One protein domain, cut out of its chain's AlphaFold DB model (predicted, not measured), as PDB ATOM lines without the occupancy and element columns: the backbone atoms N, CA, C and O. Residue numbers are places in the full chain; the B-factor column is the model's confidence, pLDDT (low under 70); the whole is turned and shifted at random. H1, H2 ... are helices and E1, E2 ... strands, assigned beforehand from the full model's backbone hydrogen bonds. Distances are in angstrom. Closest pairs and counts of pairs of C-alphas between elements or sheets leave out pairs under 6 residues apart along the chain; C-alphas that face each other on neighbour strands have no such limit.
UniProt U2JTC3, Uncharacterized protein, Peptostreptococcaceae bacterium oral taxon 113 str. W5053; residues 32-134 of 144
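AT A GLANCE: This is residues 32 to 134 of the 144 residues of an uncharacterized protein of Peptostreptococcaceae bacterium oral taxon 113 str. W5053 (UniProt U2JTC3). Two twisted antiparallel sheets stand partly face to face as a sandwich: the larger is E2 E1 E4 E5, the smaller E6 E7 E8. Strand E3 runs along one side near E1 and E6, the short helix H1 only grazes the larger sheet, and residues 109 to 114 stick out as a free loop tip. The printed part has 103 residues, with one named helix and eight named strands in the order E1 H1 E2 E3 E4 E5 E6 E7 E8. The class is mostly strand; the whole is compact, with a radius of gyration of the C-alphas of 14.1 A and spans of 47 by 34 by 22 A.

IN THESE COORDINATES: Find C-alpha 33 at (-30.177, -8.768, -39.228); from there E1, residues 33 to 39, runs 19.6 A. Next come H1, residues 42 to 46, 6.3 A, and E2, residues 55 to 58, 6.4 A. E3, residues 63 to 69, covers 19.3 A. Find C-alpha 76 at (-30.417, 8.607, -25.561), where E4, residues 76 to 83, begins its 23.0 A. E5, residues 86 to 94, spans 23.8 A and bends by 54 degrees at residue 91. E6, residues 100 to 106, measures 17.8 A, E7, residues 117 to 123, 18.0 A, and E8, residues 129 to 133, 10.5 A, ending at C-alpha 133 at (-39.863, -3.813, -26.697).

HOW THE PARTS SIT: Begin with E1, an inner strand. Beside E2 it is antiparallel at 142 degrees, with N 35 and O 55 2.9 A apart; beside E4 it is antiparallel at 164 degrees, with N 36 and O 80 at 2.8 A. In H1 the O i to N i+4 pair is within hydrogen-bond range. H1 only grazes this sheet, with residues 44 to 45. E3 pairs with no named strand; it is near E6, and its closest C-alpha to E1 is that of Leu 68, 7.8 A from Ile 37. The hairpin E4 and E5 has N 81 and O 88 at 2.9 A. The chain changes sheet at the link E5 to E6. There E6, E7 and E8 make a meander, each strand the antiparallel neighbour of the one before, with N 102 and O 121 at 2.8 A and N 130 and O 122 at 3.0 A. Across the sandwich the strands stand at 36 degrees, and the closest C-alphas of E5 and E7 are Thr 90 and Ile 120, 7.8 A apart. E2 and E7 are apart.

THE WHOLE: The two C-alphas farthest apart, those of Gly 72 and Glu 111, are 47.2 A apart. The printed part has no cut, and no link is long. Mean pLDDT of the printed part is 77.0; look for values under 70 at residue 48 and residues 71 to 74, 106 to 117 and 125 to 134.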
ATOM      1  N   ALA A  32     -30.525 -13.401 -39.119       87.88
ATOM      2  CA  ALA A  32     -29.502 -12.499 -39.634       87.88
ATOM      3  C   ALA A  32     -30.082 -11.106 -39.927       87.88
ATOM      4  O   ALA A  32     -30.927 -10.963 -40.813       87.88
ATOM      5  N   ALA A  33     -29.570 -10.089 -39.236       87.75
ATOM      6  CA  ALA A  33     -30.177  -8.768 -39.228       87.75
ATOM      7  C   ALA A  33     -29.174  -7.647 -39.517       87.75
ATOM      8  O   ALA A  33     -27.989  -7.754 -39.189       87.75
ATOM      9  N   GLY A  34     -29.662  -6.577 -40.142       90.62
ATOM     10  CA  GLY A  34     -28.978  -5.288 -40.205       90.62
ATOM     11  C   GLY A  34     -29.368  -4.446 -38.994       90.62
ATOM     12  O   GLY A  34     -30.545  -4.402 -38.640       90.62
ATOM     13  N   ILE A  35     -28.397  -3.799 -38.354       90.88
ATOM     14  CA  ILE A  35     -28.591  -3.073 -37.097       90.88
ATOM     15  C   ILE A  35     -28.094  -1.638 -37.241       90.88
ATOM     16  O   ILE A  35     -26.962  -1.401 -37.663       90.88
ATOM     17  N   TRP A  36     -28.931  -0.688 -36.835       92.06
ATOM     18  CA  TRP A  36     -28.615   0.732 -36.729       92.06
ATOM     19  C   TRP A  36     -28.768   1.157 -35.279       92.06
ATOM     20  O   TRP A  36     -29.827   0.967 -34.681       92.06
ATOM     21  N   ILE A  37     -27.721   1.756 -34.725       89.94
ATOM     22  CA  ILE A  37     -27.753   2.363 -33.398       89.94
ATOM     23  C   ILE A  37     -27.344   3.814 -33.567       89.94
ATOM     24  O   ILE A  37     -26.214   4.119 -33.948       89.94
ATOM     25  N   LEU A  38     -28.315   4.697 -33.363       88.38
ATOM     26  CA  LEU A  38     -28.234   6.109 -33.710       88.38
ATOM     27  C   LEU A  38     -28.514   6.957 -32.466       88.38
ATOM     28  O   LEU A  38     -29.373   6.573 -31.671       88.38
ATOM     29  N   PRO A  39     -27.860   8.116 -32.291       87.25
ATOM     30  CA  PRO A  39     -28.242   9.045 -31.235       87.25
ATOM     31  C   PRO A  39     -29.674   9.544 -31.474       87.25
ATOM     32  O   PRO A  39     -30.096   9.745 -32.620       87.25
ATOM     33  N   GLN A  40     -30.433   9.755 -30.400       85.00
ATOM     34  CA  GLN A  40     -31.827  10.192 -30.462       85.00
ATOM     35  C   GLN A  40     -31.946  11.695 -30.735       85.00
ATOM     36  O   GLN A  40     -32.352  12.477 -29.883       85.00
ATOM     37  N   THR A  41     -31.631  12.104 -31.958       85.00
ATOM     38  CA  THR A  41     -31.857  13.473 -32.430       85.00
ATOM     39  C   THR A  41     -33.229  13.599 -33.097       85.00
ATOM     40  O   THR A  41     -33.812  12.611 -33.558       85.00
ATOM     41  N   GLU A  42     -33.765  14.821 -33.197       82.25
ATOM     42  CA  GLU A  42     -35.028  15.060 -33.915       82.25
ATOM     43  C   GLU A  42     -34.987  14.581 -35.375       82.25
ATOM     44  O   GLU A  42     -36.009  14.136 -35.901       82.25
ATOM     45  N   ASP A  43     -33.822  14.666 -36.019       82.94
ATOM     46  CA  ASP A  43     -33.604  14.210 -37.393       82.94
ATOM     47  C   ASP A  43     -33.712  12.679 -37.499       82.94
ATOM     48  O   ASP A  43     -34.529  12.159 -38.264       82.94
ATOM     49  N   ASN A  44     -33.009  11.948 -36.625       82.19
ATOM     50  CA  ASN A  44     -33.013  10.480 -36.605       82.19
ATOM     51  C   ASN A  44     -34.378   9.875 -36.222       82.19
ATOM     52  O   ASN A  44     -34.710   8.751 -36.629       82.19
ATOM     53  N   MET A  45     -35.182  10.621 -35.459       79.56
ATOM     54  CA  MET A  45     -36.562  10.258 -35.122       79.56
ATOM     55  C   MET A  45     -37.527  10.445 -36.301       79.56
ATOM     56  O   MET A  45     -38.491   9.691 -36.424       79.56
ATOM     57  N   LYS A  46     -37.288  11.436 -37.170       78.31
ATOM     58  CA  LYS A  46     -38.166  11.766 -38.308       78.31
ATOM     59  C   LYS A  46     -37.748  11.077 -39.608       78.31
ATOM     60  O   LYS A  46     -38.560  10.983 -40.528       78.31
ATOM     61  N   THR A  47     -36.507  10.601 -39.703       74.31
ATOM     62  CA  THR A  47     -35.993   9.977 -40.922       74.31
ATOM     63  C   THR A  47     -36.445   8.521 -41.091       74.31
ATOM     64  O   THR A  47     -36.365   7.681 -40.186       74.31
ATOM     65  N   THR A  48     -36.886   8.208 -42.307       66.25
ATOM     66  CA  THR A  48     -37.184   6.848 -42.782       66.25
ATOM     67  C   THR A  48     -35.993   6.205 -43.496       66.25
ATOM     68  O   THR A  48     -36.026   5.010 -43.771       66.25
ATOM     69  N   VAL A  49     -34.934   6.974 -43.776       71.88
ATOM     70  CA  VAL A  49     -33.707   6.508 -44.431       71.88
ATOM     71  C   VAL A  49     -32.561   6.614 -43.430       71.88
ATOM     72  O   VAL A  49     -32.132   7.710 -43.078       71.88
ATOM     73  N   TRP A  50     -32.072   5.469 -42.955       71.12
ATOM     74  CA  TRP A  50     -31.127   5.391 -41.827       71.12
ATOM     75  C   TRP A  50     -29.653   5.347 -42.241       71.12
ATOM     76  O   TRP A  50     -28.780   5.193 -41.394       71.12
ATOM     77  N   GLY A  51     -29.370   5.502 -43.537       74.88
ATOM     78  CA  GLY A  51     -28.011   5.441 -44.070       74.88
ATOM     79  C   GLY A  51     -27.383   4.053 -43.916       74.88
ATOM     80  O   GLY A  51     -28.073   3.032 -43.972       74.88
ATOM     81  N   GLU A  52     -26.063   4.016 -43.748       82.94
ATOM     82  CA  GLU A  52     -25.314   2.773 -43.549       82.94
ATOM     83  C   GLU A  52     -25.579   2.184 -42.158       82.94
ATOM     84  O   GLU A  52     -25.613   2.898 -41.157       82.94
ATOM     85  N   ALA A  53     -25.790   0.869 -42.104       85.00
ATOM     86  CA  ALA A  53     -26.007   0.156 -40.854       85.00
ATOM     87  C   ALA A  53     -24.747   0.167 -39.985       85.00
ATOM     88  O   ALA A  53     -23.652  -0.114 -40.471       85.00
ATOM     89  N   THR A  54     -24.922   0.377 -38.679       85.81
ATOM     90  CA  THR A  54     -23.862   0.190 -37.677       85.81
ATOM     91  C   THR A  54     -23.306  -1.234 -37.733       85.81
ATOM     92  O   THR A  54     -22.102  -1.442 -37.605       85.81
ATOM     93  N   ILE A  55     -24.179  -2.219 -37.974       88.06
ATOM     94  CA  ILE A  55     -23.805  -3.599 -38.276       88.06
ATOM     95  C   ILE A  55     -24.588  -4.041 -39.513       88.06
ATOM     96  O   ILE A  55     -25.795  -4.257 -39.453       88.06
ATOM     97  N   GLY A  56     -23.900  -4.176 -40.651       84.38
ATOM     98  CA  GLY A  56     -24.527  -4.457 -41.951       84.38
ATOM     99  C   GLY A  56     -25.324  -5.757 -42.014       84.38
ATOM    100  O   GLY A  56     -26.401  -5.791 -42.608       84.38
ATOM    101  N   LYS A  57     -24.795  -6.831 -41.422       88.50
ATOM    102  CA  LYS A  57     -25.475  -8.125 -41.329       88.50
ATOM    103  C   LYS A  57     -24.820  -8.989 -40.257       88.50
ATOM    104  O   LYS A  57     -23.784  -9.599 -40.516       88.50
ATOM    105  N   LEU A  58     -25.414  -9.049 -39.070       90.19
ATOM    106  CA  LEU A  58     -24.943  -9.925 -37.999       90.19
ATOM    107  C   LEU A  58     -25.656 -11.282 -38.095       90.19
ATOM    108  O   LEU A  58     -26.886 -11.287 -38.087       90.19
ATOM    109  N   PRO A  59     -24.952 -12.424 -38.207       88.12
ATOM    110  CA  PRO A  59     -25.586 -13.743 -38.237       88.12
ATOM    111  C   PRO A  59     -26.309 -14.076 -36.927       88.12
ATOM    112  O   PRO A  59     -26.009 -13.508 -35.881       88.12
ATOM    113  N   ALA A  60     -27.228 -15.036 -36.990       88.25
ATOM    114  CA  ALA A  60     -27.855 -15.618 -35.807       88.25
ATOM    115  C   ALA A  60     -26.818 -16.338 -34.924       88.25
ATOM    116  O   ALA A  60     -25.974 -17.074 -35.436       88.25
ATOM    117  N   GLY A  61     -26.912 -16.154 -33.611       86.44
ATOM    118  CA  GLY A  61     -26.008 -16.710 -32.600       86.44
ATOM    119  C   GLY A  61     -24.687 -15.953 -32.425       86.44
ATOM    120  O   GLY A  61     -23.874 -16.346 -31.590       86.44
ATOM    121  N   GLU A  62     -24.456 -14.885 -33.190       90.56
ATOM    122  CA  GLU A  62     -23.204 -14.129 -33.152       90.56
ATOM    123  C   GLU A  62     -23.306 -12.888 -32.261       90.56
ATOM    124  O   GLU A  62     -24.376 -12.319 -32.035       90.56
ATOM    125  N   LYS A  63     -22.144 -12.434 -31.788       91.62
ATOM    126  CA  LYS A  63     -22.003 -11.196 -31.024       91.62
ATOM    127  C   LYS A  63     -20.950 -10.286 -31.634       91.62
ATOM    128  O   LYS A  63     -19.956 -10.758 -32.183       91.62
ATOM    129  N   MET A  64     -21.135  -8.984 -31.476       91.62
ATOM    130  CA  MET A  64     -20.219  -7.970 -31.977       91.62
ATOM    131  C   MET A  64     -20.090  -6.822 -30.977       91.62
ATOM    132  O   MET A  64     -21.090  -6.272 -30.529       91.62
ATOM    133  N   GLU A  65     -18.855  -6.450 -30.645       92.38
ATOM    134  CA  GLU A  65     -18.581  -5.191 -29.949       92.38
ATOM    135  C   GLU A  65     -18.655  -4.051 -30.967       92.38
ATOM    136  O   GLU A  65     -18.037  -4.111 -32.033       92.38
ATOM    137  N   ILE A  66     -19.395  -3.004 -30.626       90.00
ATOM    138  CA  ILE A  66     -19.508  -1.786 -31.419       90.00
ATOM    139  C   ILE A  66     -19.109  -0.593 -30.563       90.00
ATOM    140  O   ILE A  66     -19.377  -0.538 -29.365       90.00
ATOM    141  N   THR A  67     -18.448   0.374 -31.188       88.62
ATOM    142  CA  THR A  67     -18.134   1.650 -30.545       88.62
ATOM    143  C   THR A  67     -19.150   2.678 -31.006       88.62
ATOM    144  O   THR A  67     -19.222   2.990 -32.194       88.62
ATOM    145  N   LEU A  68     -19.925   3.196 -30.063       87.31
ATOM    146  CA  LEU A  68     -20.883   4.265 -30.275       87.31
ATOM    147  C   LEU A  68     -20.250   5.592 -29.866       87.31
ATOM    148  O   LEU A  68     -19.480   5.661 -28.908       87.31
ATOM    149  N   GLN A  69     -20.560   6.646 -30.610       83.00
ATOM    150  CA  GLN A  69     -20.090   7.991 -30.317       83.00
ATOM    151  C   GLN A  69     -21.287   8.850 -29.937       83.00
ATOM    152  O   GLN A  69     -22.140   9.111 -30.785       83.00
ATOM    153  N   GLU A  70     -21.342   9.290 -28.683       73.50
ATOM    154  CA  GLU A  70     -22.321  10.286 -28.272       73.50
ATOM    155  C   GLU A  70     -22.030  11.582 -29.025       73.50
ATOM    156  O   GLU A  70     -20.932  12.150 -28.953       73.50
ATOM    157  N   THR A  71     -23.017  12.050 -29.779       65.12
ATOM    158  CA  THR A  71     -23.067  13.452 -30.163       65.12
ATOM    159  C   THR A  71     -23.631  14.156 -28.939       65.12
ATOM    160  O   THR A  71     -24.658  13.729 -28.419       65.12
ATOM    161  N   GLY A  72     -22.980  15.200 -28.417       61.53
ATOM    162  CA  GLY A  72     -23.407  15.896 -27.185       61.53
ATOM    163  C   GLY A  72     -24.813  16.530 -27.232       61.53
ATOM    164  O   GLY A  72     -25.157  17.344 -26.384       61.53
ATOM    165  N   GLU A  73     -25.600  16.188 -28.249       63.25
ATOM    166  CA  GLU A  73     -26.988  16.529 -28.494       63.25
ATOM    167  C   GLU A  73     -27.967  15.575 -27.791       63.25
ATOM    168  O   GLU A  73     -29.101  15.977 -27.533       63.25
ATOM    169  N   SER A  74     -27.588  14.322 -27.494       65.56
ATOM    170  CA  SER A  74     -28.463  13.366 -26.793       65.56
ATOM    171  C   SER A  74     -27.715  12.198 -26.153       65.56
ATOM    172  O   SER A  74     -26.976  11.489 -26.824       65.56
ATOM    173  N   GLU A  75     -28.021  11.943 -24.879       76.19
ATOM    174  CA  GLU A  75     -27.573  10.769 -24.099       76.19
ATOM    175  C   GLU A  75     -28.427   9.513 -24.379       76.19
ATOM    176  O   GLU A  75     -28.193   8.431 -23.839       76.19
ATOM    177  N   LYS A  76     -29.478   9.669 -25.194       85.25
ATOM    178  CA  LYS A  76     -30.417   8.607 -25.561       85.25
ATOM    179  C   LYS A  76     -30.154   8.107 -26.972       85.25
ATOM    180  O   LYS A  76     -29.744   8.862 -27.851       85.25
ATOM    181  N   TRP A  77     -30.491   6.849 -27.196       86.31
ATOM    182  CA  TRP A  77     -30.233   6.095 -28.408       86.31
ATOM    183  C   TRP A  77     -31.526   5.547 -29.001       86.31
ATOM    184  O   TRP A  77     -32.504   5.258 -28.306       86.31
ATOM    185  N   ILE A  78     -31.500   5.389 -30.318       87.50
ATOM    186  CA  ILE A  78     -32.504   4.705 -31.116       87.50
ATOM    187  C   ILE A  78     -31.837   3.451 -31.669       87.50
ATOM    188  O   ILE A  78     -30.784   3.536 -32.303       87.50
ATOM    189  N   ILE A  79     -32.457   2.296 -31.456       88.50
ATOM    190  CA  ILE A  79     -32.001   1.016 -31.995       88.50
ATOM    191  C   ILE A  79     -33.022   0.577 -33.033       88.50
ATOM    192  O   ILE A  79     -34.198   0.391 -32.720       88.50
ATOM    193  N   LYS A  80     -32.572   0.410 -34.274       87.88
ATOM    194  CA  LYS A  80     -33.390  -0.093 -35.376       87.88
ATOM    195  C   LYS A  80     -32.770  -1.362 -35.928       87.88
ATOM    196  O   LYS A  80     -31.553  -1.447 -36.084       87.88
ATOM    197  N   ILE A  81     -33.604  -2.346 -36.227       87.81
ATOM    198  CA  ILE A  81     -33.170  -3.644 -36.732       87.81
ATOM    199  C   ILE A  81     -34.039  -4.021 -37.920       87.81
ATOM    200  O   ILE A  81     -35.261  -3.896 -37.873       87.81
ATOM    201  N   ILE A  82     -33.401  -4.503 -38.979       86.75
ATOM    202  CA  ILE A  82     -34.074  -5.120 -40.119       86.75
ATOM    203  C   ILE A  82     -33.670  -6.588 -40.149       86.75
ATOM    204  O   ILE A  82     -32.511  -6.907 -40.416       86.75
ATOM    205  N   SER A  83     -34.629  -7.467 -39.878       84.31
ATOM    206  CA  SER A  83     -34.469  -8.924 -39.859       84.31
ATOM    207  C   SER A  83     -35.377  -9.515 -40.939       84.31
ATOM    208  O   SER A  83     -36.603  -9.500 -40.823       84.31
ATOM    209  N   GLY A  84     -34.799  -9.935 -42.068       81.81
ATOM    210  CA  GLY A  84     -35.575 -10.365 -43.238       81.81
ATOM    211  C   GLY A  84     -36.513  -9.268 -43.767       81.81
ATOM    212  O   GLY A  84     -36.052  -8.268 -44.312       81.81
ATOM    213  N   TYR A  85     -37.827  -9.469 -43.618       76.81
ATOM    214  CA  TYR A  85     -38.879  -8.510 -44.011       76.81
ATOM    215  C   TYR A  85     -39.435  -7.695 -42.834       76.81
ATOM    216  O   TYR A  85     -40.354  -6.891 -43.011       76.81
ATOM    217  N   ARG A  86     -38.932  -7.937 -41.623       79.38
ATOM    218  CA  ARG A  86     -39.442  -7.350 -40.386       79.38
ATOM    219  C   ARG A  86     -38.556  -6.185 -39.959       79.38
ATOM    220  O   ARG A  86     -37.332  -6.246 -40.070       79.38
ATOM    221  N   HIS A  87     -39.204  -5.134 -39.470       80.44
ATOM    222  CA  HIS A  87     -38.560  -3.918 -38.992       80.44
ATOM    223  C   HIS A  87     -38.855  -3.763 -37.502       80.44
ATOM    224  O   HIS A  87     -40.006  -3.849 -37.078       80.44
ATOM    225  N   TYR A  88     -37.811  -3.516 -36.724       82.38
ATOM    226  CA  TYR A  88     -37.886  -3.251 -35.294       82.38
ATOM    227  C   TYR A  88     -37.293  -1.878 -35.048       82.38
ATOM    228  O   TYR A  88     -36.272  -1.524 -35.638       82.38
ATOM    229  N   SER A  89     -37.930  -1.100 -34.186       82.44
ATOM    230  CA  SER A  89     -37.426   0.209 -33.799       82.44
ATOM    231  C   SER A  89     -37.781   0.452 -32.349       82.44
ATOM    232  O   SER A  89     -38.949   0.428 -31.978       82.44
ATOM    233  N   THR A  90     -36.770   0.741 -31.549       83.38
ATOM    234  CA  THR A  90     -36.934   1.235 -30.191       83.38
ATOM    235  C   THR A  90     -36.164   2.535 -30.026       83.38
ATOM    236  O   THR A  90     -35.144   2.765 -30.674       83.38
ATOM    237  N   SER A  91     -36.694   3.406 -29.185       84.94
ATOM    238  CA  SER A  91     -36.175   4.728 -28.883       84.94
ATOM    239  C   SER A  91     -36.242   4.951 -27.373       84.94
ATOM    240  O   SER A  91     -36.864   4.182 -26.645       84.94
ATOM    241  N   ASP A  92     -35.656   6.047 -26.918       83.69
ATOM    242  CA  ASP A  92     -35.539   6.455 -25.521       83.69
ATOM    243  C   ASP A  92     -34.635   5.531 -24.692       83.69
ATOM    244  O   ASP A  92     -34.819   5.364 -23.490       83.69
ATOM    245  N   ILE A  93     -33.639   4.931 -25.345       84.44
ATOM    246  CA  ILE A  93     -32.720   3.984 -24.722       84.44
ATOM    247  C   ILE A  93     -31.498   4.711 -24.178       84.44
ATOM    248  O   ILE A  93     -30.793   5.377 -24.929       84.44
ATOM    249  N   THR A  94     -31.187   4.530 -22.902       85.12
ATOM    250  CA  THR A  94     -29.891   4.941 -22.349       85.12
ATOM    251  C   THR A  94     -28.925   3.762 -22.430       85.12
ATOM    252  O   THR A  94     -29.273   2.666 -22.000       85.12
ATOM    253  N   LEU A  95     -27.734   3.982 -22.994       84.75
ATOM    254  CA  LEU A  95     -26.667   2.983 -23.080       84.75
ATOM    255  C   LEU A  95     -25.429   3.487 -22.342       84.75
ATOM    256  O   LEU A  95     -25.060   4.656 -22.454       84.75
ATOM    257  N   HIS A  96     -24.765   2.581 -21.644       84.44
ATOM    258  CA  HIS A  96     -23.534   2.814 -20.912       84.44
ATOM    259  C   HIS A  96     -22.399   1.925 -21.436       84.44
ATOM    260  O   HIS A  96     -22.601   0.927 -22.127       84.44
ATOM    261  N   GLU A  97     -21.165   2.306 -21.106       85.50
ATOM    262  CA  GLU A  97     -19.964   1.524 -21.408       85.50
ATOM    263  C   GLU A  97     -20.092   0.086 -20.875       85.50
ATOM    264  O   GLU A  97     -20.282  -0.135 -19.679       85.50
ATOM    265  N   GLY A  98     -19.938  -0.890 -21.768       85.94
ATOM    266  CA  GLY A  98     -20.025  -2.316 -21.468       85.94
ATOM    267  C   GLY A  98     -21.430  -2.919 -21.557       85.94
ATOM    268  O   GLY A  98     -21.541  -4.142 -21.439       85.94
ATOM    269  N   ASP A  99     -22.473  -2.120 -21.807       87.62
ATOM    270  CA  ASP A  99     -23.837  -2.637 -21.934       87.62
ATOM    271  C   ASP A  99     -23.961  -3.657 -23.064       87.62
ATOM    272  O   ASP A  99     -23.185  -3.682 -24.027       87.62
ATOM    273  N   THR A 100     -24.958  -4.529 -22.931       88.12
ATOM    274  CA  THR A 100     -25.267  -5.551 -23.927       88.12
ATOM    275  C   THR A 100     -26.673  -5.340 -24.467       88.12
ATOM    276  O   THR A 100     -27.630  -5.271 -23.708       88.12
ATOM    277  N   ILE A 101     -26.800  -5.270 -25.784       89.44
ATOM    278  CA  ILE A 101     -28.064  -5.231 -26.512       89.44
ATOM    279  C   ILE A 101     -28.295  -6.629 -27.075       89.44
ATOM    280  O   ILE A 101     -27.440  -7.173 -27.775       89.44
ATOM    281  N   LEU A 102     -29.443  -7.214 -26.769       88.62
ATOM    282  CA  LEU A 102     -29.837  -8.544 -27.206       88.62
ATOM    283  C   LEU A 102     -30.977  -8.414 -28.211       88.62
ATOM    284  O   LEU A 102     -31.983  -7.763 -27.938       88.62
ATOM    285  N   PHE A 103     -30.842  -9.058 -29.362       88.75
ATOM    286  CA  PHE A 103     -31.947  -9.248 -30.293       88.75
ATOM    287  C   PHE A 103     -32.345 -10.716 -30.271       88.75
ATOM    288  O   PHE A 103     -31.605 -11.564 -30.766       88.75
ATOM    289  N   ARG A 104     -33.476 -11.026 -29.635       85.12
ATOM    290  CA  ARG A 104     -33.918 -12.401 -29.385       85.12
ATOM    291  C   ARG A 104     -35.140 -12.751 -30.204       85.12
ATOM    292  O   ARG A 104     -35.996 -11.902 -30.408       85.12
ATOM    293  N   SER A 105     -35.256 -14.016 -30.595       77.38
ATOM    294  CA  SER A 105     -36.534 -14.609 -30.989       77.38
ATOM    295  C   SER A 105     -37.119 -15.367 -29.802       77.38
ATOM    296  O   SER A 105     -36.523 -16.339 -29.340       77.38
ATOM    297  N   GLU A 106     -38.293 -14.968 -29.326       66.38
ATOM    298  CA  GLU A 106     -39.066 -15.785 -28.399       66.38
ATOM    299  C   GLU A 106     -39.723 -16.911 -29.212       66.38
ATOM    300  O   GLU A 106     -40.652 -16.699 -29.994       66.38
ATOM    301  N   THR A 107     -39.205 -18.133 -29.092       54.81
ATOM    302  CA  THR A 107     -39.973 -19.325 -29.467       54.81
ATOM    303  C   THR A 107     -40.998 -19.569 -28.372       54.81
ATOM    304  O   THR A 107     -40.706 -20.262 -27.400       54.81
ATOM    305  N   GLY A 108     -42.190 -18.990 -28.522       46.25
ATOM    306  CA  GLY A 108     -43.365 -19.499 -27.827       46.25
ATOM    307  C   GLY A 108     -43.553 -20.977 -28.181       46.25
ATOM    308  O   GLY A 108     -43.260 -21.392 -29.302       46.25
ATOM    309  N   GLU A 109     -44.024 -21.785 -27.234       44.97
ATOM    310  CA  GLU A 109     -44.306 -23.221 -27.408       44.97
ATOM    311  C   GLU A 109     -45.475 -23.505 -28.385       44.97
ATOM    312  O   GLU A 109     -46.031 -24.601 -28.401       44.97
ATOM    313  N   GLU A 110     -45.868 -22.533 -29.210       44.50
ATOM    314  CA  GLU A 110     -46.983 -22.633 -30.141       44.50
ATOM    315  C   GLU A 110     -46.470 -22.978 -31.550       44.50
ATOM    316  O   GLU A 110     -45.632 -22.292 -32.131       44.50
ATOM    317  N   GLU A 111     -46.979 -24.089 -32.090       43.75
ATOM    318  CA  GLU A 111     -46.621 -24.749 -33.358       43.75
ATOM    319  C   GLU A 111     -46.841 -23.915 -34.646       43.75
ATOM    320  O   GLU A 111     -46.788 -24.468 -35.747       43.75
ATOM    321  N   ASP A 112     -47.045 -22.597 -34.566       43.19
ATOM    322  CA  ASP A 112     -47.197 -21.731 -35.739       43.19
ATOM    323  C   ASP A 112     -45.971 -20.820 -35.917       43.19
ATOM    324  O   ASP A 112     -45.824 -19.748 -35.337       43.19
ATOM    325  N   VAL A 113     -45.050 -21.272 -36.772       48.19
ATOM    326  CA  VAL A 113     -43.748 -20.645 -37.086       48.19
ATOM    327  C   VAL A 113     -43.885 -19.218 -37.668       48.19
ATOM    328  O   VAL A 113     -42.881 -18.549 -37.916       48.19
ATOM    329  N   ARG A 114     -45.109 -18.724 -37.892       46.94
ATOM    330  CA  ARG A 114     -45.391 -17.387 -38.434       46.94
ATOM    331  C   ARG A 114     -45.371 -16.281 -37.374       46.94
ATOM    332  O   ARG A 114     -45.089 -15.140 -37.738       46.94
ATOM    333  N   ASP A 115     -45.516 -16.632 -36.096       48.72
ATOM    334  CA  ASP A 115     -45.619 -15.700 -34.962       48.72
ATOM    335  C   ASP A 115     -44.401 -15.745 -34.020       48.72
ATOM    336  O   ASP A 115     -44.502 -15.458 -32.832       48.72
ATOM    337  N   LYS A 116     -43.201 -16.068 -34.530       53.56
ATOM    338  CA  LYS A 116     -41.967 -15.827 -33.760       53.56
ATOM    339  C   LYS A 116     -41.857 -14.335 -33.451       53.56
ATOM    340  O   LYS A 116     -41.505 -13.559 -34.344       53.56
ATOM    341  N   ALA A 117     -42.169 -13.951 -32.220       66.75
ATOM    342  CA  ALA A 117     -41.980 -12.599 -31.728       66.75
ATOM    343  C   ALA A 117     -40.478 -12.384 -31.519       66.75
ATOM    344  O   ALA A 117     -39.850 -13.044 -30.692       66.75
ATOM    345  N   GLU A 118     -39.876 -11.508 -32.318       76.50
ATOM    346  CA  GLU A 118     -38.517 -11.037 -32.059       76.50
ATOM    347  C   GLU A 118     -38.595  -9.761 -31.218       76.50
ATOM    348  O   GLU A 118     -39.458  -8.914 -31.450       76.50
ATOM    349  N   SER A 119     -37.696  -9.618 -30.251       80.00
ATOM    350  CA  SER A 119     -37.672  -8.483 -29.333       80.00
ATOM    351  C   SER A 119     -36.253  -7.987 -29.099       80.00
ATOM    352  O   SER A 119     -35.292  -8.762 -29.095       80.00
ATOM    353  N   ILE A 120     -36.137  -6.682 -28.866       83.25
ATOM    354  CA  ILE A 120     -34.896  -6.043 -28.427       83.25
ATOM    355  C   ILE A 120     -34.926  -5.982 -26.904       83.25
ATOM    356  O   ILE A 120     -35.859  -5.418 -26.324       83.25
ATOM    357  N   GLU A 121     -33.904  -6.548 -26.272       83.94
ATOM    358  CA  GLU A 121     -33.721  -6.544 -24.827       83.94
ATOM    359  C   GLU A 121     -32.399  -5.884 -24.439       83.94
ATOM    360  O   GLU A 121     -31.375  -6.062 -25.099       83.94
ATOM    361  N   ILE A 122     -32.415  -5.143 -23.335       84.38
ATOM    362  CA  ILE A 122     -31.210  -4.565 -22.730       84.38
ATOM    363  C   ILE A 122     -31.240  -4.946 -21.249       84.38
ATOM    364  O   ILE A 122     -32.029  -4.376 -20.484       84.38
ATOM    365  N   PRO A 123     -30.493  -5.984 -20.841       78.69
ATOM    366  CA  PRO A 123     -30.412  -6.375 -19.448       78.69
ATOM    367  C   PRO A 123     -29.538  -5.413 -18.638       78.69
ATOM    368  O   PRO A 123     -28.539  -4.893 -19.122       78.69
ATOM    369  N   ASP A 124     -29.901  -5.243 -17.370       70.69
ATOM    370  CA  ASP A 124     -29.078  -4.626 -16.332       70.69
ATOM    371  C   ASP A 124     -27.769  -5.420 -16.160       70.69
ATOM    372  O   ASP A 124     -27.755  -6.624 -16.448       70.69
ATOM    373  N   PRO A 125     -26.700  -4.838 -15.585       59.09
ATOM    374  CA  PRO A 125     -25.508  -5.580 -15.169       59.09
ATOM    375  C   PRO A 125     -25.767  -6.858 -14.351       59.09
ATOM    376  O   PRO A 125     -24.942  -7.771 -14.366       59.09
ATOM    377  N   VAL A 126     -26.892  -6.947 -13.629       60.34
ATOM    378  CA  VAL A 126     -27.293  -8.138 -12.849       60.34
ATOM    379  C   VAL A 126     -28.016  -9.199 -13.713       60.34
ATOM    380  O   VAL A 126     -28.319 -10.292 -13.240       60.34
ATOM    381  N   GLY A 127     -28.271  -8.918 -14.994       54.19
ATOM    382  CA  GLY A 127     -28.904  -9.824 -15.962       54.19
ATOM    383  C   GLY A 127     -30.435  -9.765 -15.996       54.19
ATOM    384  O   GLY A 127     -31.067 -10.604 -16.631       54.19
ATOM    385  N   HIS A 128     -31.042  -8.793 -15.314       60.03
ATOM    386  CA  HIS A 128     -32.485  -8.553 -15.365       60.03
ATOM    387  C   HIS A 128     -32.814  -7.729 -16.612       60.03
ATOM    388  O   HIS A 128     -32.213  -6.677 -16.782       60.03
ATOM    389  N   SER A 129     -33.765  -8.142 -17.454       55.47
ATOM    390  CA  SER A 129     -34.211  -7.317 -18.591       55.47
ATOM    391  C   SER A 129     -34.770  -5.979 -18.076       55.47
ATOM    392  O   SER A 129     -35.823  -5.952 -17.441       55.47
ATOM    393  N   VAL A 130     -34.056  -4.871 -18.313       58.22
ATOM    394  CA  VAL A 130     -34.488  -3.508 -17.918       58.22
ATOM    395  C   VAL A 130     -35.429  -2.929 -18.963       58.22
ATOM    396  O   VAL A 130     -36.283  -2.098 -18.659       58.22
ATOM    397  N   TYR A 131     -35.302  -3.410 -20.195       60.91
ATOM    398  CA  TYR A 131     -36.109  -2.999 -21.325       60.91
ATOM    399  C   TYR A 131     -36.433  -4.207 -22.210       60.91
ATOM    400  O   TYR A 131     -35.521  -4.951 -22.572       60.91
ATOM    401  N   LYS A 132     -37.713  -4.383 -22.562       59.53
ATOM    402  CA  LYS A 132     -38.202  -5.305 -23.601       59.53
ATOM    403  C   LYS A 132     -39.187  -4.520 -24.463       59.53
ATOM    404  O   LYS A 132     -40.189  -4.028 -23.947       59.53
ATOM    405  N   ASN A 133     -38.893  -4.363 -25.752       65.25
ATOM    406  CA  ASN A 133     -39.863  -3.813 -26.697       65.25
ATOM    407  C   ASN A 133     -40.600  -4.953 -27.404       65.25
ATOM    408  O   ASN A 133     -39.972  -5.760 -28.088       65.25
ATOM    409  N   GLU A 134     -41.919  -4.986 -27.226       52.31
ATOM    410  CA  GLU A 134     -42.851  -5.881 -27.927       52.31
ATOM    411  C   GLU A 134     -43.659  -5.118 -29.000       52.31
ATOM    412  O   GLU A 134     -44.517  -5.692 -29.666       52.31
TER     413      GLU A 134